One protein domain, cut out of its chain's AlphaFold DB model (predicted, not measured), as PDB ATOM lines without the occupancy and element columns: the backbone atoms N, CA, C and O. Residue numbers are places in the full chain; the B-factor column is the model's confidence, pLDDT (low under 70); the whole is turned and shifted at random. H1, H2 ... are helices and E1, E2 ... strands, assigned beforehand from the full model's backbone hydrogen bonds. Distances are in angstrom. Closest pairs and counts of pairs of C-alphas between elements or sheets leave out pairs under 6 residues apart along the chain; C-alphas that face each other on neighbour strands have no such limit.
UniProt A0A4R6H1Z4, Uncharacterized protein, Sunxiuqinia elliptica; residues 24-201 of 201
ATOM      1  N   GLY A  24      40.082 -14.502 -20.938       96.81
ATOM      2  CA  GLY A  24      40.225 -15.269 -19.711       96.81
ATOM      3  C   GLY A  24      40.432 -16.752 -19.973       96.81
ATOM      4  O   GLY A  24      40.671 -17.185 -21.100       96.81
ATOM      5  N   THR A  25      40.326 -17.524 -18.902       97.75
ATOM      6  CA  THR A  25      40.502 -18.973 -18.896       97.75
ATOM      7  C   THR A  25      39.233 -19.633 -18.380       97.75
ATOM      8  O   THR A  25      38.703 -19.236 -17.340       97.75
ATOM      9  N   ILE A  26      38.760 -20.651 -19.091       97.31
ATOM     10  CA  ILE A  26      37.681 -21.540 -18.670       97.31
ATOM     11  C   ILE A  26      38.277 -22.929 -18.459       97.31
ATOM     12  O   ILE A  26      38.830 -23.501 -19.391       97.31
ATOM     13  N   SER A  27      38.143 -23.483 -17.259       97.50
ATOM     14  CA  SER A  27      38.631 -24.828 -16.936       97.50
ATOM     15  C   SER A  27      37.459 -25.768 -16.700       97.50
ATOM     16  O   SER A  27      36.558 -25.455 -15.914       97.50
ATOM     17  N   LEU A  28      37.492 -26.923 -17.360       97.56
ATOM     18  CA  LEU A  28      36.518 -28.000 -17.238       97.56
ATOM     19  C   LEU A  28      37.124 -29.158 -16.447       97.56
ATOM     20  O   LEU A  28      38.154 -29.713 -16.830       97.56
ATOM     21  N   MET A  29      36.457 -29.538 -15.361       97.00
ATOM     22  CA  MET A  29      36.860 -30.639 -14.489       97.00
ATOM     23  C   MET A  29      35.688 -31.599 -14.306       97.00
ATOM     24  O   MET A  29      34.581 -31.170 -13.971       97.00
ATOM     25  N   LEU A  30      35.929 -32.892 -14.500       95.94
ATOM     26  CA  LEU A  30      34.968 -33.948 -14.211       95.94
ATOM     27  C   LEU A  30      35.354 -34.636 -12.904       95.94
ATOM     28  O   LEU A  30      36.465 -35.133 -12.758       95.94
ATOM     29  N   TYR A  31      34.414 -34.703 -11.974       94.81
ATOM     30  CA  TYR A  31      34.547 -35.485 -10.751       94.81
ATOM     31  C   TYR A  31      33.726 -36.760 -10.898       94.81
ATOM     32  O   TYR A  31      32.543 -36.685 -11.241       94.81
ATOM     33  N   VAL A  32      34.336 -37.912 -10.634       93.69
ATOM     34  CA  VAL A  32      33.680 -39.224 -10.690       93.69
ATOM     35  C   VAL A  32      33.693 -39.847  -9.306       93.69
ATOM     36  O   VAL A  32      34.765 -40.077  -8.754       93.69
ATOM     37  N   TYR A  33      32.514 -40.145  -8.776       91.25
ATOM     38  CA  TYR A  33      32.305 -40.763  -7.471       91.25
ATOM     39  C   TYR A  33      31.754 -42.172  -7.702       91.25
ATOM     40  O   TYR A  33      30.678 -42.332  -8.289       91.25
ATOM     41  N   ASN A  34      32.514 -43.193  -7.299       81.31
ATOM     42  CA  ASN A  34      32.158 -44.591  -7.570       81.31
ATOM     43  C   ASN A  34      31.146 -45.158  -6.575       81.31
ATOM     44  O   ASN A  34      30.374 -46.032  -6.953       81.31
ATOM     45  N   ASP A  35      31.161 -44.661  -5.340       74.69
ATOM     46  CA  ASP A  35      30.264 -45.088  -4.272       74.69
ATOM     47  C   ASP A  35      29.769 -43.864  -3.482       74.69
ATOM     48  O   ASP A  35      30.252 -43.564  -2.385       74.69
ATOM     49  N   PRO A  36      28.872 -43.061  -4.085       63.88
ATOM     50  CA  PRO A  36      28.381 -41.841  -3.453       63.88
ATOM     51  C   PRO A  36      27.531 -42.117  -2.203       63.88
ATOM     52  O   PRO A  36      27.340 -41.193  -1.410       63.88
ATOM     53  N   ASP A  37      27.044 -43.352  -2.030       64.75
ATOM     54  CA  ASP A  37      26.209 -43.763  -0.901       64.75
ATOM     55  C   ASP A  37      27.058 -44.120   0.334       64.75
ATOM     56  O   ASP A  37      26.694 -43.720   1.444       64.75
ATOM     57  N   ASP A  38      28.212 -44.783   0.161       61.00
ATOM     58  CA  ASP A  38      29.082 -45.173   1.282       61.00
ATOM     59  C   ASP A  38      30.220 -44.176   1.566       61.00
ATOM     60  O   ASP A  38      30.557 -43.941   2.734       61.00
ATOM     61  N   ASN A  39      30.849 -43.578   0.543       58.62
ATOM     62  CA  ASN A  39      31.999 -42.693   0.756       58.62
ATOM     63  C   ASN A  39      32.204 -41.640  -0.349       58.62
ATOM     64  O   ASN A  39      32.914 -41.853  -1.332       58.62
ATOM     65  N   LEU A  40      31.721 -40.421  -0.089       60.94
ATOM     66  CA  LEU A  40      31.933 -39.240  -0.937       60.94
ATOM     67  C   LEU A  40      33.410 -38.864  -1.190       60.94
ATOM     68  O   LEU A  40      33.664 -38.018  -2.047       60.94
ATOM     69  N   PHE A  41      34.371 -39.440  -0.458       61.38
ATOM     70  CA  PHE A  41      35.802 -39.166  -0.628       61.38
ATOM     71  C   PHE A  41      36.504 -40.092  -1.638       61.38
ATOM     72  O   PHE A  41      37.639 -39.792  -2.005       61.38
ATOM     73  N   ASP A  42      35.866 -41.169  -2.122       69.56
ATOM     74  CA  ASP A  42      36.388 -41.946  -3.263       69.56
ATOM     75  C   ASP A  42      35.994 -41.275  -4.585       69.56
ATOM     76  O   ASP A  42      35.137 -41.745  -5.341       69.56
ATOM     77  N   SER A  43      36.588 -40.103  -4.817       79.62
ATOM     78  CA  SER A  43      36.382 -39.322  -6.029       79.62
ATOM     79  C   SER A  43      37.660 -39.215  -6.848       79.62
ATOM     80  O   SER A  43      38.714 -38.867  -6.315       79.62
ATOM     81  N   TYR A  44      37.543 -39.429  -8.154       88.50
ATOM     82  CA  TYR A  44      38.607 -39.162  -9.117       88.50
ATOM     83  C   TYR A  44      38.325 -37.837  -9.814       88.50
ATOM     84  O   TYR A  44      37.217 -37.613 -10.308       88.50
ATOM     85  N   GLU A  45      39.333 -36.972  -9.855       92.94
ATOM     86  CA  GLU A  45      39.295 -35.717 -10.601       92.94
ATOM     87  C   GLU A  45      39.946 -35.932 -11.964       92.94
ATOM     88  O   GLU A  45      41.095 -36.365 -12.060       92.94
ATOM     89  N   ILE A  46      39.198 -35.644 -13.023       94.19
ATOM     90  CA  ILE A  46      39.636 -35.792 -14.403       94.19
ATOM     91  C   ILE A  46      39.592 -34.401 -15.036       94.19
ATOM     92  O   ILE A  46      38.497 -33.900 -15.325       94.19
ATOM     93  N   PRO A  47      40.747 -33.744 -15.250       95.88
ATOM     94  CA  PRO A  47      40.768 -32.508 -16.014       95.88
ATOM     95  C   PRO A  47      40.323 -32.826 -17.444       95.88
ATOM     96  O   PRO A  47      40.781 -33.796 -18.046       95.88
ATOM     97  N   VAL A  48      39.395 -32.034 -17.973       96.31
ATOM     98  CA  VAL A  48      38.833 -32.244 -19.315       96.31
ATOM     99  C   VAL A  48      39.521 -31.324 -20.312       96.31
ATOM    100  O   VAL A  48      40.071 -31.807 -21.297       96.31
ATOM    101  N   SER A  49      39.517 -30.017 -20.032       97.25
ATOM    102  CA  SER A  49      40.147 -28.991 -20.867       97.25
ATOM    103  C   SER A  49      40.371 -27.697 -20.102       97.25
ATOM    104  O   SER A  49      39.520 -27.289 -19.311       97.25
ATOM    105  N   ASP A  50      41.449 -27.000 -20.450       97.81
ATOM    106  CA  ASP A  50      41.601 -25.565 -20.212       97.81
ATOM    107  C   ASP A  50      41.420 -24.817 -21.536       97.81
ATOM    108  O   ASP A  50      42.183 -25.002 -22.481       97.81
ATOM    109  N   LEU A  51      40.394 -23.976 -21.606       97.62
ATOM    110  CA  LEU A  51      40.051 -23.118 -22.732       97.62
ATOM    111  C   LEU A  51      40.489 -21.689 -22.412       97.62
ATOM    112  O   LEU A  51      39.815 -20.961 -21.680       97.62
ATOM    113  N   TYR A  52      41.606 -21.264 -22.983       97.94
ATOM    114  CA  TYR A  52      41.984 -19.859 -22.994       97.94
ATOM    115  C   TYR A  52      41.253 -19.165 -24.128       97.94
ATOM    116  O   TYR A  52      41.212 -19.703 -25.232       97.94
ATOM    117  N   PHE A  53      40.714 -17.974 -23.897       96.88
ATOM    118  CA  PHE A  53      40.012 -17.236 -24.941       96.88
ATOM    119  C   PHE A  53      40.437 -15.777 -25.017       96.88
ATOM    120  O   PHE A  53      40.764 -15.143 -24.010       96.88
ATOM    121  N   TYR A  54      40.379 -15.248 -26.234       95.75
ATOM    122  CA  TYR A  54      40.461 -13.826 -26.525       95.75
ATOM    123  C   TYR A  54      39.462 -13.508 -27.643       95.75
ATOM    124  O   TYR A  54      39.649 -13.912 -28.791       95.75
ATOM    125  N   TRP A  55      38.393 -12.797 -27.289       92.38
ATOM    126  CA  TRP A  55      37.159 -12.660 -28.062       92.38
ATOM    127  C   TRP A  55      36.515 -14.019 -28.374       92.38
ATOM    128  O   TRP A  55      36.116 -14.728 -27.455       92.38
ATOM    129  N   ASP A  56      36.385 -14.358 -29.649       88.75
ATOM    130  CA  ASP A  56      35.773 -15.570 -30.200       88.75
ATOM    131  C   ASP A  56      36.801 -16.658 -30.546       88.75
ATOM    132  O   ASP A  56      36.454 -17.724 -31.055       88.75
ATOM    133  N   ARG A  57      38.077 -16.398 -30.258       94.62
ATOM    134  CA  ARG A  57      39.186 -17.313 -30.507       94.62
ATOM    135  C   ARG A  57      39.580 -18.028 -29.232       94.62
ATOM    136  O   ARG A  57      39.673 -17.397 -28.176       94.62
ATOM    137  N   PHE A  58      39.897 -19.312 -29.356       96.94
ATOM    138  CA  PHE A  58      40.362 -20.121 -28.238       96.94
ATOM    139  C   PHE A  58      41.698 -20.793 -28.528       96.94
ATOM    140  O   PHE A  58      42.000 -21.173 -29.660       96.94
ATOM    141  N   ILE A  59      42.468 -20.974 -27.462       97.69
ATOM    142  CA  ILE A  59      43.567 -21.925 -27.380       97.69
ATOM    143  C   ILE A  59      43.165 -22.914 -26.294       97.69
ATOM    144  O   ILE A  59      42.930 -22.529 -25.153       97.69
ATOM    145  N   GLU A  60      43.058 -24.186 -26.642       97.75
ATOM    146  CA  GLU A  60      42.683 -25.245 -25.718       97.75
ATOM    147  C   GLU A  60      43.899 -26.094 -25.367       97.75
ATOM    148  O   GLU A  60      44.628 -26.568 -26.247       97.75
ATOM    149  N   LYS A  61      44.082 -26.340 -24.072       97.50
ATOM    150  CA  LYS A  61      44.949 -27.397 -23.576       97.50
ATOM    151  C   LYS A  61      44.091 -28.574 -23.130       97.50
ATOM    152  O   LYS A  61      43.330 -28.469 -22.173       97.50
ATOM    153  N   VAL A  62      44.249 -29.700 -23.820       96.94
ATOM    154  CA  VAL A  62      43.616 -30.973 -23.459       96.94
ATOM    155  C   VAL A  62      44.637 -31.816 -22.690       96.94
ATOM    156  O   VAL A  62      45.764 -31.979 -23.179       96.94
ATOM    157  N   PRO A  63      44.302 -32.323 -21.493       94.25
ATOM    158  CA  PRO A  63      45.163 -33.236 -20.749       94.25
ATOM    159  C   PRO A  63      45.535 -34.460 -21.585       94.25
ATOM    160  O   PRO A  63      44.764 -34.909 -22.430       94.25
ATOM    161  N   ASP A  64      46.760 -34.949 -21.399       88.44
ATOM    162  CA  ASP A  64      47.339 -36.104 -22.105       88.44
ATOM    163  C   ASP A  64      47.462 -35.986 -23.638       88.44
ATOM    164  O   ASP A  64      48.016 -36.875 -24.289       88.44
ATOM    165  N   MET A  65      47.049 -34.860 -24.230       91.06
ATOM    166  CA  MET A  65      47.292 -34.548 -25.635       91.06
ATOM    167  C   MET A  65      48.563 -33.691 -25.786       91.06
ATOM    168  O   MET A  65      48.688 -32.627 -25.157       91.06
ATOM    169  N   PRO A  66      49.534 -34.106 -26.623       87.06
ATOM    170  CA  PRO A  66      50.673 -33.258 -26.939       87.06
ATOM    171  C   PRO A  66      50.204 -32.032 -27.735       87.06
ATOM    172  O   PRO A  66      49.410 -32.155 -28.665       87.06
ATOM    173  N   GLY A  67      50.728 -30.858 -27.380       93.62
ATOM    174  CA  GLY A  67      50.410 -29.598 -28.049       93.62
ATOM    175  C   GLY A  67      49.142 -28.897 -27.560       93.62
ATOM    176  O   GLY A  67      48.755 -29.039 -26.393       93.62
ATOM    177  N   PHE A  68      48.561 -28.094 -28.451       96.88
ATOM    178  CA  PHE A  68      47.439 -27.187 -28.202       96.88
ATOM    179  C   PHE A  68      46.445 -27.229 -29.358       96.88
ATOM    180  O   PHE A  68      46.815 -27.509 -30.498       96.88
ATOM    181  N   VAL A  69      45.188 -26.905 -29.072       96.94
ATOM    182  CA  VAL A  69      44.143 -26.775 -30.089       96.94
ATOM    183  C   VAL A  69      43.822 -25.304 -30.280       96.94
ATOM    184  O   VAL A  69      43.334 -24.646 -29.369       96.94
ATOM    185  N   LEU A  70      44.085 -24.779 -31.466       96.44
ATOM    186  CA  LEU A  70      43.633 -23.458 -31.878       96.44
ATOM    187  C   LEU A  70      42.212 -23.596 -32.410       96.44
ATOM    188  O   LEU A  70      41.967 -24.408 -33.305       96.44
ATOM    189  N   ILE A  71      41.278 -22.830 -31.864       95.69
ATOM    190  CA  ILE A  71      39.876 -22.831 -32.284       95.69
ATOM    191  C   ILE A  71      39.517 -21.414 -32.703       95.69
ATOM    192  O   ILE A  71      39.823 -20.436 -32.014       95.69
ATOM    193  N   SER A  72      38.899 -21.301 -33.868       92.62
ATOM    194  CA  SER A  72      38.375 -20.046 -34.394       92.62
ATOM    195  C   SER A  72      37.283 -20.366 -35.402       92.62
ATOM    196  O   SER A  72      37.433 -21.278 -36.229       92.62
ATOM    197  N   ASN A  73      36.191 -19.607 -35.332       88.12
ATOM    198  CA  ASN A  73      34.979 -19.860 -36.106       88.12
ATOM    199  C   ASN A  73      34.510 -21.320 -35.917       88.12
ATOM    200  O   ASN A  73      34.473 -21.824 -34.797       88.12
ATOM    201  N   ASP A  74      34.218 -22.019 -37.014       90.75
ATOM    202  CA  ASP A  74      33.703 -23.393 -37.014       90.75
ATOM    203  C   ASP A  74      34.800 -24.453 -37.223       90.75
ATOM    204  O   ASP A  74      34.529 -25.577 -37.667       90.75
ATOM    205  N   THR A  75      36.060 -24.111 -36.942       94.38
ATOM    206  CA  THR A  75      37.219 -24.979 -37.203       94.38
ATOM    207  C   THR A  75      38.167 -25.074 -36.018       94.38
ATOM    208  O   THR A  75      38.207 -24.197 -35.153       94.38
ATOM    209  N   TYR A  76      38.959 -26.144 -36.009       95.88
ATOM    210  CA  TYR A  76      40.071 -26.310 -35.087       95.88
ATOM    211  C   TYR A  76      41.346 -26.742 -35.818       95.88
ATOM    212  O   TYR A  76      41.292 -27.396 -36.862       95.88
ATOM    213  N   SER A  77      42.497 -26.416 -35.234       95.69
ATOM    214  CA  SER A  77      43.818 -26.903 -35.640       95.69
ATOM    215  C   SER A  77      44.615 -27.335 -34.416       95.69
ATOM    216  O   SER A  77      44.748 -26.580 -33.460       95.69
ATOM    217  N   VAL A  78      45.150 -28.549 -34.431       96.31
ATOM    218  CA  VAL A  78      46.063 -29.052 -33.403       96.31
ATOM    219  C   VAL A  78      47.485 -28.698 -33.813       96.31
ATOM    220  O   VAL A  78      47.957 -29.175 -34.845       96.31
ATOM    221  N   VAL A  79      48.170 -27.909 -32.993       96.25
ATOM    222  CA  VAL A  79      49.571 -27.511 -33.181       96.25
ATOM    223  C   VAL A  79      50.439 -28.142 -32.102       96.25
ATOM    224  O   VAL A  79      50.000 -28.294 -30.959       96.25
ATOM    225  N   ARG A  80      51.674 -28.532 -32.438       94.44
ATOM    226  CA  ARG A  80      52.577 -29.162 -31.453       94.44
ATOM    227  C   ARG A  80      53.035 -28.198 -30.367       94.44
ATOM    228  O   ARG A  80      53.214 -28.620 -29.226       94.44
ATOM    229  N   ASP A  81      53.231 -26.939 -30.730       93.19
ATOM    230  CA  ASP A  81      53.788 -25.904 -29.871       93.19
ATOM    231  C   ASP A  81      53.246 -24.529 -30.292       93.19
ATOM    232  O   ASP A  81      52.992 -24.294 -31.472       93.19
ATOM    233  N   LEU A  82      53.061 -23.614 -29.339       94.12
ATOM    234  CA  LEU A  82      52.551 -22.267 -29.628       94.12
ATOM    235  C   LEU A  82      53.612 -21.333 -30.231       94.12
ATOM    236  O   LEU A  82      53.267 -20.308 -30.813       94.12
ATOM    237  N   SER A  83      54.896 -21.676 -30.122       92.19
ATOM    238  CA  SER A  83      55.997 -20.936 -30.752       92.19
ATOM    239  C   SER A  83      56.064 -21.125 -32.269       92.19
ATOM    240  O   SER A  83      56.681 -20.305 -32.948       92.19
ATOM    241  N   ASN A  84      55.426 -22.172 -32.807       91.69
ATOM    242  CA  ASN A  84      55.354 -22.441 -34.239       91.69
ATOM    243  C   ASN A  84      53.959 -22.952 -34.633       91.69
ATOM    244  O   ASN A  84      53.719 -24.158 -34.710       91.69
ATOM    245  N   LEU A  85      53.048 -22.017 -34.910       92.12
ATOM    246  CA  LEU A  85      51.658 -22.325 -35.260       92.12
ATOM    247  C   LEU A  85      51.511 -23.025 -36.626       92.12
ATOM    248  O   LEU A  85      50.469 -23.622 -36.886       92.12
ATOM    249  N   ASP A  86      52.550 -22.998 -37.468       90.94
ATOM    250  CA  ASP A  86      52.562 -23.675 -38.770       90.94
ATOM    251  C   ASP A  86      52.818 -25.193 -38.650       90.94
ATOM    252  O   ASP A  86      52.550 -25.941 -39.593       90.94
ATOM    253  N   ASP A  87      53.299 -25.683 -37.497       94.12
ATOM    254  CA  ASP A  87      53.475 -27.120 -37.217       94.12
ATOM    255  C   ASP A  87      52.140 -27.775 -36.816       94.12
ATOM    256  O   ASP A  87      51.913 -28.211 -35.677       94.12
ATOM    257  N   VAL A  88      51.221 -27.791 -37.784       95.38
ATOM    258  CA  VAL A  88      49.873 -28.347 -37.658       95.38
ATOM    259  C   VAL A  88      49.924 -29.872 -37.771       95.38
ATOM    260  O   VAL A  88      50.275 -30.437 -38.805       95.38
ATOM    261  N   VAL A  89      49.500 -30.553 -36.707       95.00
ATOM    262  CA  VAL A  89      49.381 -32.020 -36.643       95.00
ATOM    263  C   VAL A  89      48.092 -32.497 -37.303       95.00
ATOM    264  O   VAL A  89      48.074 -33.519 -37.985       95.00
ATOM    265  N   SER A  90      46.995 -31.782 -37.063       94.25
ATOM    266  CA  SER A  90      45.684 -32.082 -37.638       94.25
ATOM    267  C   SER A  90      44.804 -30.839 -37.622       94.25
ATOM    268  O   SER A  90      45.016 -29.937 -36.817       94.25
ATOM    269  N   ASN A  91      43.802 -30.798 -38.488       95.25
ATOM    270  CA  ASN A  91      42.765 -29.778 -38.478       95.25
ATOM    271  C   ASN A  91      41.421 -30.417 -38.823       95.25
ATOM    272  O   ASN A  91      41.366 -31.546 -39.323       95.25
ATOM    273  N   GLY A  92      40.336 -29.718 -38.521       95.12
ATOM    274  CA  GLY A  92      39.003 -30.223 -38.798       95.12
ATOM    275  C   GLY A  92      37.906 -29.224 -38.483       95.12
ATOM    276  O   GLY A  92      38.144 -28.117 -37.999       95.12
ATOM    277  N   SER A  93      36.674 -29.640 -38.767       94.38
ATOM    278  CA  SER A  93      35.488 -28.901 -38.342       94.38
ATOM    279  C   SER A  93      35.265 -29.082 -36.845       94.38
ATOM    280  O   SER A  93      35.373 -30.194 -36.324       94.38
ATOM    281  N   LEU A  94      34.912 -27.990 -36.170       91.69
ATOM    282  CA  LEU A  94      34.700 -27.952 -34.730       91.69
ATOM    283  C   LEU A  94      33.568 -28.888 -34.276       91.69
ATOM    284  O   LEU A  94      33.704 -29.530 -33.241       91.69
ATOM    285  N   ILE A  95      32.517 -29.060 -35.088       89.81
ATOM    286  CA  ILE A  95      31.380 -29.946 -34.769       89.81
ATOM    287  C   ILE A  95      31.777 -31.429 -34.712       89.81
ATOM    288  O   ILE A  95      31.101 -32.237 -34.085       89.81
ATOM    289  N   ASN A  96      32.866 -31.792 -35.399       90.38
ATOM    290  CA  ASN A  96      33.370 -33.163 -35.469       90.38
ATOM    291  C   ASN A  96      34.486 -33.419 -34.442       90.38
ATOM    292  O   ASN A  96      35.025 -34.525 -34.390       90.38
ATOM    293  N   LYS A  97      34.872 -32.410 -33.648       92.50
ATOM    294  CA  LYS A  97      35.917 -32.545 -32.631       92.50
ATOM    295  C   LYS A  97      35.435 -33.473 -31.515       92.50
ATOM    296  O   LYS A  97      34.473 -33.175 -30.817       92.50
ATOM    297  N   SER A  98      36.137 -34.590 -31.332       90.50
ATOM    298  CA  SER A  98      35.747 -35.678 -30.423       90.50
ATOM    299  C   SER A  98      36.649 -35.814 -29.186       90.50
ATOM    300  O   SER A  98      36.747 -36.894 -28.610       90.50
ATOM    301  N   PHE A  99      37.377 -34.761 -28.820       92.62
ATOM    302  CA  PHE A  99      38.321 -34.740 -27.697       92.62
ATOM    303  C   PHE A  99      38.246 -33.399 -26.967       92.62
ATOM    304  O   PHE A  99      37.817 -32.415 -27.567       92.62
ATOM    305  N   GLY A 100      38.682 -33.343 -25.704       93.50
ATOM    306  CA  GLY A 100      38.599 -32.134 -24.877       93.50
ATOM    307  C   GLY A 100      37.166 -31.606 -24.732       93.50
ATOM    308  O   GLY A 100      36.213 -32.378 -24.631       93.50
ATOM    309  N   ALA A 101      37.004 -30.286 -24.772       92.25
ATOM    310  CA  ALA A 101      35.716 -29.615 -24.768       92.25
ATOM    311  C   ALA A 101      34.995 -29.885 -26.093       92.25
ATOM    312  O   ALA A 101      35.501 -29.560 -27.175       92.25
ATOM    313  N   ALA A 102      33.811 -30.484 -25.996       84.12
ATOM    314  CA  ALA A 102      32.936 -30.709 -27.136       84.12
ATOM    315  C   ALA A 102      32.172 -29.428 -27.494       84.12
ATOM    316  O   ALA A 102      31.771 -28.657 -26.618       84.12
ATOM    317  N   PHE A 103      31.945 -29.235 -28.791       82.44
ATOM    318  CA  PHE A 103      31.179 -28.124 -29.346       82.44
ATOM    319  C   PHE A 103      30.027 -28.716 -30.145       82.44
ATOM    320  O   PHE A 103      30.209 -29.209 -31.256       82.44
ATOM    321  N   VAL A 104      28.845 -28.714 -29.538       78.50
ATOM    322  CA  VAL A 104      27.639 -29.314 -30.105       78.50
ATOM    323  C   VAL A 104      26.584 -28.239 -30.328       78.50
ATOM    324  O   VAL A 104      26.335 -27.415 -29.449       78.50
ATOM    325  N   ASP A 105      25.962 -28.259 -31.503       76.06
ATOM    326  CA  ASP A 105      24.812 -27.414 -31.835       76.06
ATOM    327  C   ASP A 105      23.531 -28.252 -31.793       76.06
ATOM    328  O   ASP A 105      22.866 -28.507 -32.796       76.06
ATOM    329  N   THR A 106      23.245 -28.804 -30.613       78.38
ATOM    330  CA  THR A 106      22.088 -29.673 -30.397       78.38
ATOM    331  C   THR A 106      21.348 -29.281 -29.132       78.38
ATOM    332  O   THR A 106      21.957 -28.957 -28.112       78.38
ATOM    333  N   VAL A 107      20.021 -29.376 -29.188       84.69
ATOM    334  CA  VAL A 107      19.139 -29.238 -28.024       84.69
ATOM    335  C   VAL A 107      19.496 -30.293 -26.978       84.69
ATOM    336  O   VAL A 107      19.770 -31.444 -27.326       84.69
ATOM    337  N   PHE A 108      19.470 -29.914 -25.698       85.00
ATOM    338  CA  PHE A 108      19.770 -30.857 -24.625       85.00
ATOM    339  C   PHE A 108      18.703 -31.975 -24.579       85.00
ATOM    340  O   PHE A 108      17.502 -31.679 -24.632       85.00
ATOM    341  N   PRO A 109      19.081 -33.263 -24.488       85.50
ATOM    342  CA  PRO A 109      18.113 -34.358 -24.455       85.50
ATOM    343  C   PRO A 109      17.096 -34.210 -23.316       85.50
ATOM    344  O   PRO A 109      17.450 -33.857 -22.194       85.50
ATOM    345  N   ASN A 110      15.820 -34.497 -23.593       90.31
ATOM    346  CA  ASN A 110      14.721 -34.435 -22.615       90.31
ATOM    347  C   ASN A 110      14.519 -33.070 -21.928       90.31
ATOM    348  O   ASN A 110      13.837 -32.984 -20.908       90.31
ATOM    349  N   TYR A 111      15.039 -31.983 -22.504       92.06
ATOM    350  CA  TYR A 111      14.944 -30.638 -21.929       92.06
ATOM    351  C   TYR A 111      13.505 -30.146 -21.689       92.06
ATOM    352  O   TYR A 111      13.241 -29.344 -20.791       92.06
ATOM    353  N   THR A 112      12.534 -30.640 -22.460       93.12
ATOM    354  CA  THR A 112      11.110 -30.326 -22.262       93.12
ATOM    355  C   THR A 112      10.548 -30.882 -20.955       93.12
ATOM    356  O   THR A 112       9.575 -30.341 -20.444       93.12
ATOM    357  N   ASN A 113      11.163 -31.929 -20.400       94.12
ATOM    358  CA  ASN A 113      10.727 -32.602 -19.172       94.12
ATOM    359  C   ASN A 113      11.416 -32.036 -17.924       94.12
ATOM    360  O   ASN A 113      11.362 -32.636 -16.849       94.12
ATOM    361  N   ARG A 114      12.113 -30.907 -18.072       95.81
ATOM    362  CA  ARG A 114      12.848 -30.282 -16.982       95.81
ATOM    363  C   ARG A 114      11.911 -29.768 -15.891       95.81
ATOM    364  O   ARG A 114      10.799 -29.319 -16.162       95.81
ATOM    365  N   ILE A 115      12.389 -29.813 -14.656       97.44
ATOM    366  CA  ILE A 115      11.681 -29.314 -13.479       97.44
ATOM    367  C   ILE A 115      12.590 -28.327 -12.764       97.44
ATOM    368  O   ILE A 115      13.685 -28.698 -12.336       97.44
ATOM    369  N   ASP A 116      12.120 -27.094 -12.609       97.81
ATOM    370  CA  ASP A 116      12.822 -26.086 -11.824       97.81
ATOM    371  C   ASP A 116      12.837 -26.497 -10.349       97.81
ATOM    372  O   ASP A 116      11.830 -26.920  -9.771       97.81
ATOM    373  N   LEU A 117      14.012 -26.405  -9.742       97.19
ATOM    374  CA  LEU A 117      14.233 -26.632  -8.324       97.19
ATOM    375  C   LEU A 117      14.429 -25.290  -7.625       97.19
ATOM    376  O   LEU A 117      14.754 -24.285  -8.247       97.19
ATOM    377  N   THR A 118      14.293 -25.287  -6.302       94.88
ATOM    378  CA  THR A 118      14.595 -24.099  -5.502       94.88
ATOM    379  C   THR A 118      16.048 -23.672  -5.689       94.88
ATOM    380  O   THR A 118      16.959 -24.514  -5.655       94.88
ATOM    381  N   ASP A 119      16.251 -22.366  -5.815       92.69
ATOM    382  CA  ASP A 119      17.569 -21.752  -5.913       92.69
ATOM    383  C   ASP A 119      18.456 -22.123  -4.720       92.69
ATOM    384  O   ASP A 119      17.993 -22.489  -3.632       92.69
ATOM    385  N   THR A 120      19.765 -22.081  -4.933       94.50
ATOM    386  CA  THR A 120      20.743 -22.411  -3.899       94.50
ATOM    387  C   THR A 120      21.968 -21.517  -3.985       94.50
ATOM    388  O   THR A 120      22.207 -20.862  -4.995       94.50
ATOM    389  N   VAL A 121      22.766 -21.512  -2.920       94.69
ATOM    390  CA  VAL A 121      24.038 -20.794  -2.861       94.69
ATOM    391  C   VAL A 121      25.143 -21.799  -2.577       94.69
ATOM    392  O   VAL A 121      25.085 -22.532  -1.592       94.69
ATOM    393  N   ILE A 122      26.162 -21.826  -3.433       90.62
ATOM    394  CA  ILE A 122      27.337 -22.693  -3.287       90.62
ATOM    395  C   ILE A 122      28.572 -21.805  -3.381       90.62
ATOM    396  O   ILE A 122      28.749 -21.097  -4.368       90.62
ATOM    397  N   ASN A 123      29.429 -21.831  -2.357       88.88
ATOM    398  CA  ASN A 123      30.658 -21.026  -2.291       88.88
ATOM    399  C   ASN A 123      30.433 -19.522  -2.551       88.88
ATOM    400  O   ASN A 123      31.249 -18.866  -3.190       88.88
ATOM    401  N   GLY A 124      29.307 -18.982  -2.077       89.94
ATOM    402  CA  GLY A 124      28.950 -17.568  -2.249       89.94
ATOM    403  C   GLY A 124      28.389 -17.202  -3.626       89.94
ATOM    404  O   GLY A 124      28.080 -16.037  -3.850       89.94
ATOM    405  N   LEU A 125      28.226 -18.171  -4.527       91.69
ATOM    406  CA  LEU A 125      27.598 -17.989  -5.832       91.69
ATOM    407  C   LEU A 125      26.147 -18.476  -5.798       91.69
ATOM    408  O   LEU A 125      25.885 -19.579  -5.309       91.69
ATOM    409  N   SER A 126      25.226 -17.669  -6.325       95.38
ATOM    410  CA  SER A 126      23.813 -18.029  -6.475       95.38
ATOM    411  C   SER A 126      23.589 -18.880  -7.719       95.38
ATOM    412  O   SER A 126      24.209 -18.658  -8.765       95.38
ATOM    413  N   TYR A 127      22.707 -19.865  -7.582       97.06
ATOM    414  CA  TYR A 127      22.375 -20.814  -8.630       97.06
ATOM    415  C   TYR A 127      20.877 -21.037  -8.725       97.06
ATOM    416  O   TYR A 127      20.262 -21.527  -7.771       97.06
ATOM    417  N   LYS A 128      20.350 -20.846  -9.934       97.69
ATOM    418  CA  LYS A 128      19.126 -21.522 -10.360       97.69
ATOM    419  C   LYS A 128      19.447 -22.984 -10.609       97.69
ATOM    420  O   LYS A 128      20.538 -23.328 -11.080       97.69
ATOM    421  N   ARG A 129      18.504 -23.859 -10.276       97.69
ATOM    422  CA  ARG A 129      18.684 -25.299 -10.442       97.69
ATOM    423  C   ARG A 129      17.561 -25.902 -11.243       97.69
ATOM    424  O   ARG A 129      16.393 -25.623 -11.008       97.69
ATOM    425  N   VAL A 130      17.939 -26.799 -12.135       97.69
ATOM    426  CA  VAL A 130      17.008 -27.499 -13.008       97.69
ATOM    427  C   VAL A 130      17.291 -28.977 -12.902       97.69
ATOM    428  O   VAL A 130      18.446 -29.391 -12.890       97.69
ATOM    429  N   ARG A 131      16.241 -29.782 -12.825       97.44
ATOM    430  CA  ARG A 131      16.339 -31.235 -12.820       97.44
ATOM    431  C   ARG A 131      15.817 -31.804 -14.125       97.44
ATOM    432  O   ARG A 131      14.718 -31.447 -14.541       97.44
ATOM    433  N   ILE A 132      16.546 -32.753 -14.698       96.50
ATOM    434  CA  ILE A 132      16.066 -33.609 -15.787       96.50
ATOM    435  C   ILE A 132      16.299 -35.058 -15.365       96.50
ATOM    436  O   ILE A 132      17.387 -35.403 -14.909       96.50
ATOM    437  N   ILE A 133      15.263 -35.884 -15.491       94.69
ATOM    438  CA  ILE A 133      15.323 -37.322 -15.215       94.69
ATOM    439  C   ILE A 133      15.084 -38.052 -16.532       94.69
ATOM    440  O   ILE A 133      14.144 -37.725 -17.261       94.69
ATOM    441  N   THR A 134      15.938 -39.020 -16.830       93.25
ATOM    442  CA  THR A 134      15.793 -39.957 -17.948       93.25
ATOM    443  C   THR A 134      15.647 -41.377 -17.397       93.25
ATOM    444  O   THR A 134      15.613 -41.579 -16.183       93.25
ATOM    445  N   GLU A 135      15.526 -42.373 -18.274       92.19
ATOM    446  CA  GLU A 135      15.566 -43.779 -17.848       92.19
ATOM    447  C   GLU A 135      16.944 -44.178 -17.294       92.19
ATOM    448  O   GLU A 135      17.029 -45.067 -16.450       92.19
ATOM    449  N   GLU A 136      18.007 -43.500 -17.736       92.50
ATOM    450  CA  GLU A 136      19.396 -43.831 -17.407       92.50
ATOM    451  C   GLU A 136      19.960 -42.967 -16.273       92.50
ATOM    452  O   GLU A 136      20.747 -43.462 -15.464       92.50
ATOM    453  N   ASP A 137      19.533 -41.702 -16.178       94.44
ATOM    454  CA  ASP A 137      20.185 -40.705 -15.333       94.44
ATOM    455  C   ASP A 137      19.213 -39.809 -14.553       94.44
ATOM    456  O   ASP A 137      18.171 -39.358 -15.042       94.44
ATOM    457  N   TYR A 138      19.649 -39.436 -13.353       94.94
ATOM    458  CA  TYR A 138      19.143 -38.301 -12.591       94.94
ATOM    459  C   TYR A 138      20.135 -37.143 -12.684       94.94
ATOM    460  O   TYR A 138      21.223 -37.235 -12.116       94.94
ATOM    461  N   SER A 139      19.761 -36.031 -13.321       96.88
ATOM    462  CA  SER A 139      20.676 -34.903 -13.527       96.88
ATOM    463  C   SER A 139      20.156 -33.591 -12.938       96.88
ATOM    464  O   SER A 139      18.985 -33.237 -13.107       96.88
ATOM    465  N   ILE A 140      21.040 -32.845 -12.270       97.62
ATOM    466  CA  ILE A 140      20.824 -31.476 -11.794       97.62
ATOM    467  C   ILE A 140      21.800 -30.533 -12.498       97.62
ATOM    468  O   ILE A 140      23.015 -30.715 -12.470       97.62
ATOM    469  N   PHE A 141      21.248 -29.476 -13.073       97.62
ATOM    470  CA  PHE A 141      21.950 -28.414 -13.775       97.62
ATOM    471  C   PHE A 141      21.976 -27.180 -12.882       97.62
ATOM    472  O   PHE A 141      20.936 -26.771 -12.364       97.62
ATOM    473  N   TYR A 142      23.157 -26.605 -12.693       97.88
ATOM    474  CA  TYR A 142      23.396 -25.443 -11.845       97.88
ATOM    475  C   TYR A 142      23.768 -24.260 -12.733       97.88
ATOM    476  O   TYR A 142      24.860 -24.213 -13.306       97.88
ATOM    477  N   ILE A 143      22.850 -23.303 -12.835       97.75
ATOM    478  CA  ILE A 143      22.997 -22.107 -13.654       97.75
ATOM    479  C   ILE A 143      23.369 -20.958 -12.729       97.75
ATOM    480  O   ILE A 143      22.561 -20.533 -11.905       97.75
ATOM    481  N   ASN A 144      24.610 -20.492 -12.839       95.94
ATOM    482  CA  ASN A 144      25.097 -19.356 -12.082       95.94
ATOM    483  C   ASN A 144      24.399 -18.079 -12.552       95.94
ATOM    484  O   ASN A 144      24.427 -17.753 -13.738       95.94
ATOM    485  N   GLU A 145      23.796 -17.357 -11.615       93.50
ATOM    486  CA  GLU A 145      23.157 -16.075 -11.896       93.50
ATOM    487  C   GLU A 145      24.228 -14.985 -11.980       93.50
ATOM    488  O   GLU A 145      24.850 -14.623 -10.980       93.50
ATOM    489  N   THR A 146      24.481 -14.492 -13.189       91.50
ATOM    490  CA  THR A 146      25.515 -13.491 -13.454       91.50
ATOM    491  C   THR A 146      25.185 -12.692 -14.707       91.50
ATOM    492  O   THR A 146      24.676 -13.233 -15.685       91.50
ATOM    493  N   ASP A 147      25.544 -11.409 -14.705       89.06
ATOM    494  CA  ASP A 147      25.461 -10.547 -15.891       89.06
ATOM    495  C   ASP A 147      26.622 -10.787 -16.870       89.06
ATOM    496  O   ASP A 147      26.690 -10.176 -17.939       89.06
ATOM    497  N   THR A 148      27.565 -11.656 -16.505       90.31
ATOM    498  CA  THR A 148      28.719 -12.003 -17.333       90.31
ATOM    499  C   THR A 148      28.284 -12.919 -18.472       90.31
ATOM    500  O   THR A 148      27.629 -13.927 -18.238       90.31
ATOM    501  N   ILE A 149      28.693 -12.614 -19.702       90.88
ATOM    502  CA  ILE A 149      28.559 -13.521 -20.848       90.88
ATOM    503  C   ILE A 149      29.943 -14.061 -21.199       90.88
ATOM    504  O   ILE A 149      30.872 -13.284 -21.450       90.88
ATOM    505  N   LEU A 150      30.064 -15.387 -21.247       93.00
ATOM    506  CA  LEU A 150      31.261 -16.091 -21.705       93.00
ATOM    507  C   LEU A 150      31.120 -16.509 -23.177       93.00
ATOM    508  O   LEU A 150      30.007 -16.777 -23.635       93.00
ATOM    509  N   PRO A 151      32.231 -16.603 -23.931       90.75
ATOM    510  CA  PRO A 151      32.192 -17.063 -25.320       90.75
ATOM    511  C   PRO A 151      32.018 -18.588 -25.443       90.75
ATOM    512  O   PRO A 151      31.749 -19.089 -26.533       90.75
ATOM    513  N   TYR A 152      32.145 -19.325 -24.336       91.12
ATOM    514  CA  TYR A 152      31.891 -20.762 -24.234       91.12
ATOM    515  C   TYR A 152      30.844 -21.040 -23.153       91.12
ATOM    516  O   TYR A 152      30.799 -20.350 -22.134       91.12
ATOM    517  N   SER A 153      30.028 -22.069 -23.378       89.81
ATOM    518  CA  SER A 153      28.989 -22.522 -22.458       89.81
ATOM    519  C   SER A 153      28.858 -24.038 -22.517       89.81
ATOM    520  O   SER A 153      28.976 -24.626 -23.593       89.81
ATOM    521  N   LEU A 154      28.548 -24.657 -21.375       93.00
ATOM    522  CA  LEU A 154      28.152 -26.064 -21.320       93.00
ATOM    523  C   LEU A 154      26.820 -26.310 -22.045       93.00
ATOM    524  O   LEU A 154      26.590 -27.401 -22.560       93.00
ATOM    525  N   SER A 155      25.937 -25.306 -22.092       92.44
ATOM    526  CA  SER A 155      24.737 -25.325 -22.925       92.44
ATOM    527  C   SER A 155      24.152 -23.923 -23.081       92.44
ATOM    528  O   SER A 155      23.519 -23.389 -22.169       92.44
ATOM    529  N   LYS A 156      24.261 -23.367 -24.293       90.25
ATOM    530  CA  LYS A 156      23.654 -22.067 -24.632       90.25
ATOM    531  C   LYS A 156      22.144 -22.036 -24.381       90.25
ATOM    532  O   LYS A 156      21.604 -20.980 -24.079       90.25
ATOM    533  N   GLN A 157      21.470 -23.181 -24.505       92.94
ATOM    534  CA  GLN A 157      20.035 -23.288 -24.259       92.94
ATOM    535  C   GLN A 157      19.683 -22.941 -22.806       92.94
ATOM    536  O   GLN A 157      18.790 -22.130 -22.576       92.94
ATOM    537  N   PHE A 158      20.414 -23.499 -21.835       94.50
ATOM    538  CA  PHE A 158      20.206 -23.179 -20.420       94.50
ATOM    539  C   PHE A 158      20.569 -21.723 -20.116       94.50
ATOM    540  O   PHE A 158      19.833 -21.052 -19.397       94.50
ATOM    541  N   ASP A 159      21.664 -21.218 -20.685       93.50
ATOM    542  CA  ASP A 159      22.108 -19.841 -20.451       93.50
ATOM    543  C   ASP A 159      21.068 -18.806 -20.897       93.50
ATOM    544  O   ASP A 159      20.829 -17.808 -20.213       93.50
ATOM    545  N   ILE A 160      20.434 -19.055 -22.048       91.81
ATOM    546  CA  ILE A 160      19.381 -18.201 -22.602       91.81
ATOM    547  C   ILE A 160      18.122 -18.284 -21.740       91.81
ATOM    548  O   ILE A 160      17.612 -17.246 -21.321       91.81
ATOM    549  N   ASP A 161      17.638 -19.494 -21.459       94.50
ATOM    550  CA  ASP A 161      16.346 -19.696 -20.795       94.50
ATOM    551  C   ASP A 161      16.354 -19.259 -19.323       94.50
ATOM    552  O   ASP A 161      15.323 -18.838 -18.799       94.50
ATOM    553  N   TYR A 162      17.506 -19.356 -18.653       94.75
ATOM    554  CA  TYR A 162      17.649 -19.032 -17.231       94.75
ATOM    555  C   TYR A 162      18.384 -17.713 -16.972       94.75
ATOM    556  O   TYR A 162      18.511 -17.321 -15.808       94.75
ATOM    557  N   GLU A 163      18.813 -17.017 -18.030       93.62
ATOM    558  CA  GLU A 163      19.564 -15.756 -17.975       93.62
ATOM    559  C   GLU A 163      20.807 -15.846 -17.072       93.62
ATOM    560  O   GLU A 163      21.023 -15.015 -16.192       93.62
ATOM    561  N   GLY A 164      21.625 -16.877 -17.278       94.38
ATOM    562  CA  GLY A 164      22.833 -17.122 -16.490       94.38
ATOM    563  C   GLY A 164      23.838 -17.992 -17.236       94.38
ATOM    564  O   GLY A 164      23.782 -18.091 -18.456       94.38
ATOM    565  N   ILE A 165      24.764 -18.614 -16.506       95.31
ATOM    566  CA  ILE A 165      25.771 -19.517 -17.078       95.31
ATOM    567  C   ILE A 165      25.643 -20.898 -16.444       95.31
ATOM    568  O   ILE A 165      25.883 -21.055 -15.245       95.31
ATOM    569  N   LEU A 166      25.337 -21.921 -17.240       96.12
ATOM    570  CA  LEU A 166      25.438 -23.313 -16.814       96.12
ATOM    571  C   LEU A 166      26.903 -23.645 -16.520       96.12
ATOM    572  O   LEU A 166      27.711 -23.822 -17.431       96.12
ATOM    573  N   SER A 167      27.244 -23.735 -15.236       95.50
ATOM    574  CA  SER A 167      28.625 -23.953 -14.796       95.50
ATOM    575  C   SER A 167      28.836 -25.271 -14.069       95.50
ATOM    576  O   SER A 167      29.977 -25.651 -13.809       95.50
ATOM    577  N   ARG A 168      27.770 -26.006 -13.752       96.56
ATOM    578  CA  ARG A 168      27.892 -27.335 -13.163       96.56
ATOM    579  C   ARG A 168      26.734 -28.239 -13.561       96.56
ATOM    580  O   ARG A 168      25.579 -27.819 -13.558       96.56
ATOM    581  N   ILE A 169      27.062 -29.489 -13.864       97.00
ATOM    582  CA  ILE A 169      26.108 -30.560 -14.143       97.00
ATOM    583  C   ILE A 169      26.463 -31.721 -13.230       97.00
ATOM    584  O   ILE A 169      27.564 -32.263 -13.310       97.00
ATOM    585  N   ASP A 170      25.528 -32.084 -12.370       96.31
ATOM    586  CA  ASP A 170      25.619 -33.255 -11.513       96.31
ATOM    587  C   ASP A 170      24.701 -34.332 -12.073       96.31
ATOM    588  O   ASP A 170      23.540 -34.046 -12.352       96.31
ATOM    589  N   SER A 171      25.193 -35.555 -12.229       95.81
ATOM    590  CA  SER A 171      24.430 -36.657 -12.801       95.81
ATOM    591  C   SER A 171      24.695 -37.952 -12.051       95.81
ATOM    592  O   SER A 171      25.845 -38.324 -11.838       95.81
ATOM    593  N   TYR A 172      23.636 -38.636 -11.636       95.00
ATOM    594  CA  TYR A 172      23.698 -39.989 -11.100       95.00
ATOM    595  C   TYR A 172      23.177 -40.963 -12.150       95.00
ATOM    596  O   TYR A 172      22.015 -40.861 -12.544       95.00
ATOM    597  N   ASN A 173      24.017 -41.911 -12.560       93.62
ATOM    598  CA  ASN A 173      23.640 -42.947 -13.512       93.62
ATOM    599  C   ASN A 173      23.107 -44.178 -12.773       93.62
ATOM    600  O   ASN A 173      23.842 -44.825 -12.018       93.62
ATOM    601  N   TYR A 174      21.846 -44.530 -13.024       91.31
ATOM    602  CA  TYR A 174      21.157 -45.623 -12.335       91.31
ATOM    603  C   TYR A 174      21.763 -46.999 -12.637       91.31
ATOM    604  O   TYR A 174      21.666 -47.907 -11.812       91.31
ATOM    605  N   HIS A 175      22.379 -47.176 -13.808       90.38
ATOM    606  CA  HIS A 175      22.923 -48.464 -14.236       90.38
ATOM    607  C   HIS A 175      24.314 -48.732 -13.676       90.38
ATOM    608  O   HIS A 175      24.594 -49.842 -13.228       90.38
ATOM    609  N   SER A 176      25.196 -47.733 -13.707       89.88
ATOM    610  CA  SER A 176      26.548 -47.878 -13.175       89.88
ATOM    611  C   SER A 176      26.631 -47.597 -11.675       89.88
ATOM    612  O   SER A 176      27.672 -47.880 -11.091       89.88
ATOM    613  N   GLY A 177      25.594 -47.002 -11.072       88.19
ATOM    614  CA  GLY A 177      25.600 -46.556  -9.673       88.19
ATOM    615  C   GLY A 177      26.586 -45.418  -9.402       88.19
ATOM    616  O   GLY A 177      26.957 -45.178  -8.258       88.19
ATOM    617  N   LYS A 178      27.047 -44.729 -10.454       90.06
ATOM    618  CA  LYS A 178      28.098 -43.709 -10.358       90.06
ATOM    619  C   LYS A 178      27.496 -42.323 -10.370       90.06
ATOM    620  O   LYS A 178      26.533 -42.066 -11.092       90.06
ATOM    621  N   PHE A 179      28.133 -41.423  -9.636       93.56
ATOM    622  CA  PHE A 179      27.820 -40.006  -9.677       93.56
ATOM    623  C   PHE A 179      28.941 -39.228 -10.370       93.56
ATOM    624  O   PHE A 179      30.125 -39.410 -10.088       93.56
ATOM    625  N   TYR A 180      28.553 -38.343 -11.276       94.75
ATOM    626  CA  TYR A 180      29.423 -37.503 -12.082       94.75
ATOM    627  C   TYR A 180      29.111 -36.038 -11.792       94.75
ATOM    628  O   TYR A 180      27.949 -35.648 -11.737       94.75
ATOM    629  N   SER A 181      30.137 -35.206 -11.643       95.81
ATOM    630  CA  SER A 181      29.984 -33.754 -11.527       95.81
ATOM    631  C   SER A 181      30.913 -33.085 -12.528       95.81
ATOM    632  O   SER A 181      32.119 -33.017 -12.303       95.81
ATOM    633  N   LEU A 182      30.369 -32.610 -13.648       96.75
ATOM    634  CA  LEU A 182      31.101 -31.739 -14.562       96.75
ATOM    635  C   LEU A 182      31.027 -30.316 -14.018       96.75
ATOM    636  O   LEU A 182      29.937 -29.788 -13.798       96.75
ATOM    637  N   ARG A 183      32.181 -29.689 -13.809       96.25
ATOM    638  CA  ARG A 183      32.289 -28.328 -13.281       96.25
ATOM    639  C   ARG A 183      33.108 -27.464 -14.221       96.25
ATOM    640  O   ARG A 183      34.220 -27.821 -14.602       96.25
ATOM    641  N   MET A 184      32.551 -26.310 -14.545       96.62
ATOM    642  CA  MET A 184      33.190 -25.234 -15.276       96.62
ATOM    643  C   MET A 184      33.579 -24.136 -14.292       96.62
ATOM    644  O   MET A 184      32.757 -23.659 -13.507       96.62
ATOM    645  N   SER A 185      34.834 -23.714 -14.354       94.94
ATOM    646  CA  SER A 185      35.335 -22.559 -13.612       94.94
ATOM    647  C   SER A 185      35.890 -21.519 -14.574       94.94
ATOM    648  O   SER A 185      36.360 -21.860 -15.656       94.94
ATOM    649  N   PHE A 186      35.815 -20.251 -14.180       94.56
ATOM    650  CA  PHE A 186      36.269 -19.125 -14.986       94.56
ATOM    651  C   PHE A 186      37.247 -18.257 -14.194       94.56
ATOM    652  O   PHE A 186      37.033 -17.983 -13.010       94.56
ATOM    653  N   LYS A 187      38.307 -17.806 -14.867       94.94
ATOM    654  CA  LYS A 187      39.267 -16.813 -14.379       94.94
ATOM    655  C   LYS A 187      39.465 -15.746 -15.449       94.94
ATOM    656  O   LYS A 187      39.559 -16.060 -16.630       94.94
ATOM    657  N   THR A 188      39.595 -14.489 -15.043       94.19
ATOM    658  CA  THR A 188      39.863 -13.362 -15.955       94.19
ATOM    659  C   THR A 188      41.314 -13.312 -16.445       94.19
ATOM    660  O   THR A 188      41.648 -12.530 -17.331       94.19
ATOM    661  N   GLU A 189      42.183 -14.132 -15.863       93.94
ATOM    662  CA  GLU A 189      43.618 -14.165 -16.126       93.94
ATOM    663  C   GLU A 189      43.944 -15.004 -17.368       93.94
ATOM    664  O   GLU A 189      43.338 -16.052 -17.614       93.94
ATOM    665  N   LEU A 190      44.949 -14.551 -18.123       95.19
ATOM    666  CA  LEU A 190      45.580 -15.286 -19.215       95.19
ATOM    667  C   LEU A 190      47.084 -15.405 -18.934       95.19
ATOM    668  O   LEU A 190      47.706 -14.396 -18.588       95.19
ATOM    669  N   PRO A 191      47.695 -16.589 -19.114       94.69
ATOM    670  CA  PRO A 191      49.149 -16.708 -19.110       94.69
ATOM    671  C   PRO A 191      49.780 -15.833 -20.204       94.69
ATOM    672  O   PRO A 191      49.238 -15.726 -21.304       94.69
ATOM    673  N   GLU A 192      50.947 -15.245 -19.931       93.81
ATOM    674  CA  GLU A 192      51.636 -14.343 -20.870       93.81
ATOM    675  C   GLU A 192      51.898 -15.007 -22.229       93.81
ATOM    676  O   GLU A 192      51.595 -14.430 -23.270       93.81
ATOM    677  N   THR A 193      52.365 -16.257 -22.230       92.88
ATOM    678  CA  THR A 193      52.626 -17.026 -23.458       92.88
ATOM    679  C   THR A 193      51.374 -17.199 -24.319       92.88
ATOM    680  O   THR A 193      51.429 -17.034 -25.537       92.88
ATOM    681  N   ILE A 194      50.230 -17.476 -23.692       96.25
ATOM    682  CA  ILE A 194      48.930 -17.587 -24.360       96.25
ATOM    683  C   ILE A 194      48.503 -16.231 -24.928       96.25
ATOM    684  O   ILE A 194      48.073 -16.148 -26.076       96.25
ATOM    685  N   TYR A 195      48.642 -15.159 -24.146       94.75
ATOM    686  CA  TYR A 195      48.271 -13.816 -24.579       94.75
ATOM    687  C   TYR A 195      49.101 -13.332 -25.773       94.75
ATOM    688  O   TYR A 195      48.538 -12.801 -26.729       94.75
ATOM    689  N   GLU A 196      50.418 -13.546 -25.757       93.50
ATOM    690  CA  GLU A 196      51.275 -13.217 -26.902       93.50
ATOM    691  C   GLU A 196      50.933 -14.071 -28.125       93.50
ATOM    692  O   GLU A 196      50.892 -13.547 -29.238       93.50
ATOM    693  N   THR A 197      50.577 -15.345 -27.926       94.25
ATOM    694  CA  THR A 197      50.106 -16.203 -29.024       94.25
ATOM    695  C   THR A 197      48.837 -15.643 -29.664       94.25
ATOM    696  O   THR A 197      48.734 -15.604 -30.883       94.25
ATOM    697  N   PHE A 198      47.882 -15.120 -28.889       94.06
ATOM    698  CA  PHE A 198      46.679 -14.491 -29.454       94.06
ATOM    699  C   PHE A 198      46.953 -13.241 -30.305       94.06
ATOM    700  O   PHE A 198      46.075 -12.839 -31.071       94.06
ATOM    701  N   LYS A 199      48.116 -12.596 -30.165       88.31
ATOM    702  CA  LYS A 199      48.498 -11.441 -30.994       88.31
ATOM    703  C   LYS A 199      49.126 -11.846 -32.326       88.31
ATOM    704  O   LYS A 199      49.113 -11.036 -33.251       88.31
ATOM    705  N   SER A 200      49.731 -13.030 -32.391       80.81
ATOM    706  CA  SER A 200      50.336 -13.583 -33.609       80.81
ATOM    707  C   SER A 200      49.380 -14.484 -34.392       80.81
ATOM    708  O   SER A 200      49.531 -14.607 -35.606       80.81
ATOM    709  N   TYR A 201      48.424 -15.094 -33.687       69.38
ATOM    710  CA  TYR A 201      47.264 -15.826 -34.194       69.38
ATOM    711  C   TYR A 201      46.184 -14.884 -34.728       69.38
ATOM    712  O   TYR A 201      46.097 -13.731 -34.239       69.38
TER     713      TYR A 201
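AT A GLANCE: This is residues 24 to 201 of the 201 residues of an uncharacterized protein of Sunxiuqinia elliptica (UniProt A0A4R6H1Z4). A single long, twisted sheet of eleven strands forms a wall through the domain, and its strands turn steadily from one edge to the other. A short helix, H1, packs on one face of this wall near E10 and E9, and a second short helix, H2, sits over E2 and E3 on the opposite face; the long link of residues 94 to 114 passes from edge strand E6 to edge strand E7 over the face that holds H1. The printed part has 178 residues, with two named helices and eleven named strands in the order E1 E2 E3 E4 E5 E6 E7 E8 E9 H1 E10 E11 H2. The sheet, antiparallel throughout, runs E6 E5 E4 E3 E2 E1 E11 E10 E9 E8 E7, and the class is mostly strand. The whole is compact, with a radius of gyration of the C-alphas of 17.5 A, and spans 48 by 34 by 30 A.

IN THESE COORDINATES: E1, residues 24 to 33, begins at C-alpha 24 at (40.225, -15.269, -19.711) and measures 29.4 A from first to last C-alpha. E2, residues 43 to 54, is the longest strand at 33.0 A. Four shorter strands follow: E3, residues 57 to 61, 13.5 A; E4, residues 68 to 72, 13.1 A; E5, residues 75 to 79, 13.2 A; and E6, residues 88 to 93, 14.4 A. E7, residues 115 to 122, begins at C-alpha 115 at (11.681, -29.314, -13.479), bends by 57 degrees at residue 118 and measures 19.8 A. E8, residues 125 to 133, measures 24.7 A, and E9, residues 137 to 144, 22.1 A. H1, residues 156 to 162, is 10.0 A long. E10, residues 165 to 173, measures 23.8 A, and E11, residues 178 to 187, 29.4 A. H2, residues 192 to 200, is 12.8 A long and ends at C-alpha 200 at (50.336, -13.583, -33.609).

HOW THE PARTS SIT: E1 is an inner strand between E2 and E11. E1 and E2 form a hairpin, with directions 164 degrees apart and N 26 and O 51 at 2.8 A. E1 and E11 are antiparallel neighbours at 165 degrees, with N 27 and O 185 at 2.9 A. Beyond E2 the strands go on to E6; E1 to E6 form a meander, each strand the antiparallel neighbour of the one before. In it N 52 of E2 and O 59 of E3 are 2.8 A apart, and N 78 of E5 and O 90 of E6 are 2.8 A apart. On the other side of E1, E11 and E10 form a hairpin at 167 degrees, with N 171 and O 180 at 2.8 A. E10 and E9 stand at 164 degrees, with N 140 and O 170 at 2.8 A. E7, E8 and E9 form a second meander, with N 117 and O 129 at 2.8 A between E7 and E8. H1 is on the sheet at a height of 8.7 A; it lies only just over E10, with 3 of its 7 C-alphas there, and runs across the strands, at 80 degrees to E10 on the local plane. Its closest C-alphas to E10 are those of Asp 159 and Ile 165, 5.0 A apart. H2 is on the opposite face at a height of 9.6 A, over E3 and E2, and only just slantwise to the strands, at 33 degrees to E2 on the local plane. Its closest C-alphas to E2 are those of Phe 198 and Tyr 54, 6.9 A apart. In both helices every O i to N i+4 pair is within hydrogen-bond range.

THE WHOLE: The two C-alphas farthest apart are those of Asp 38 and Ser 200, at 51.6 A. The printed part has no cut and ends at residue 201, the chain's last residue. The links from E6 to E7, 21 residues, and from E9 to H1, 11 residues, are long. The mean pLDDT of the printed part is 91.9, and residues 36 to 42 and residue 201 are under 70.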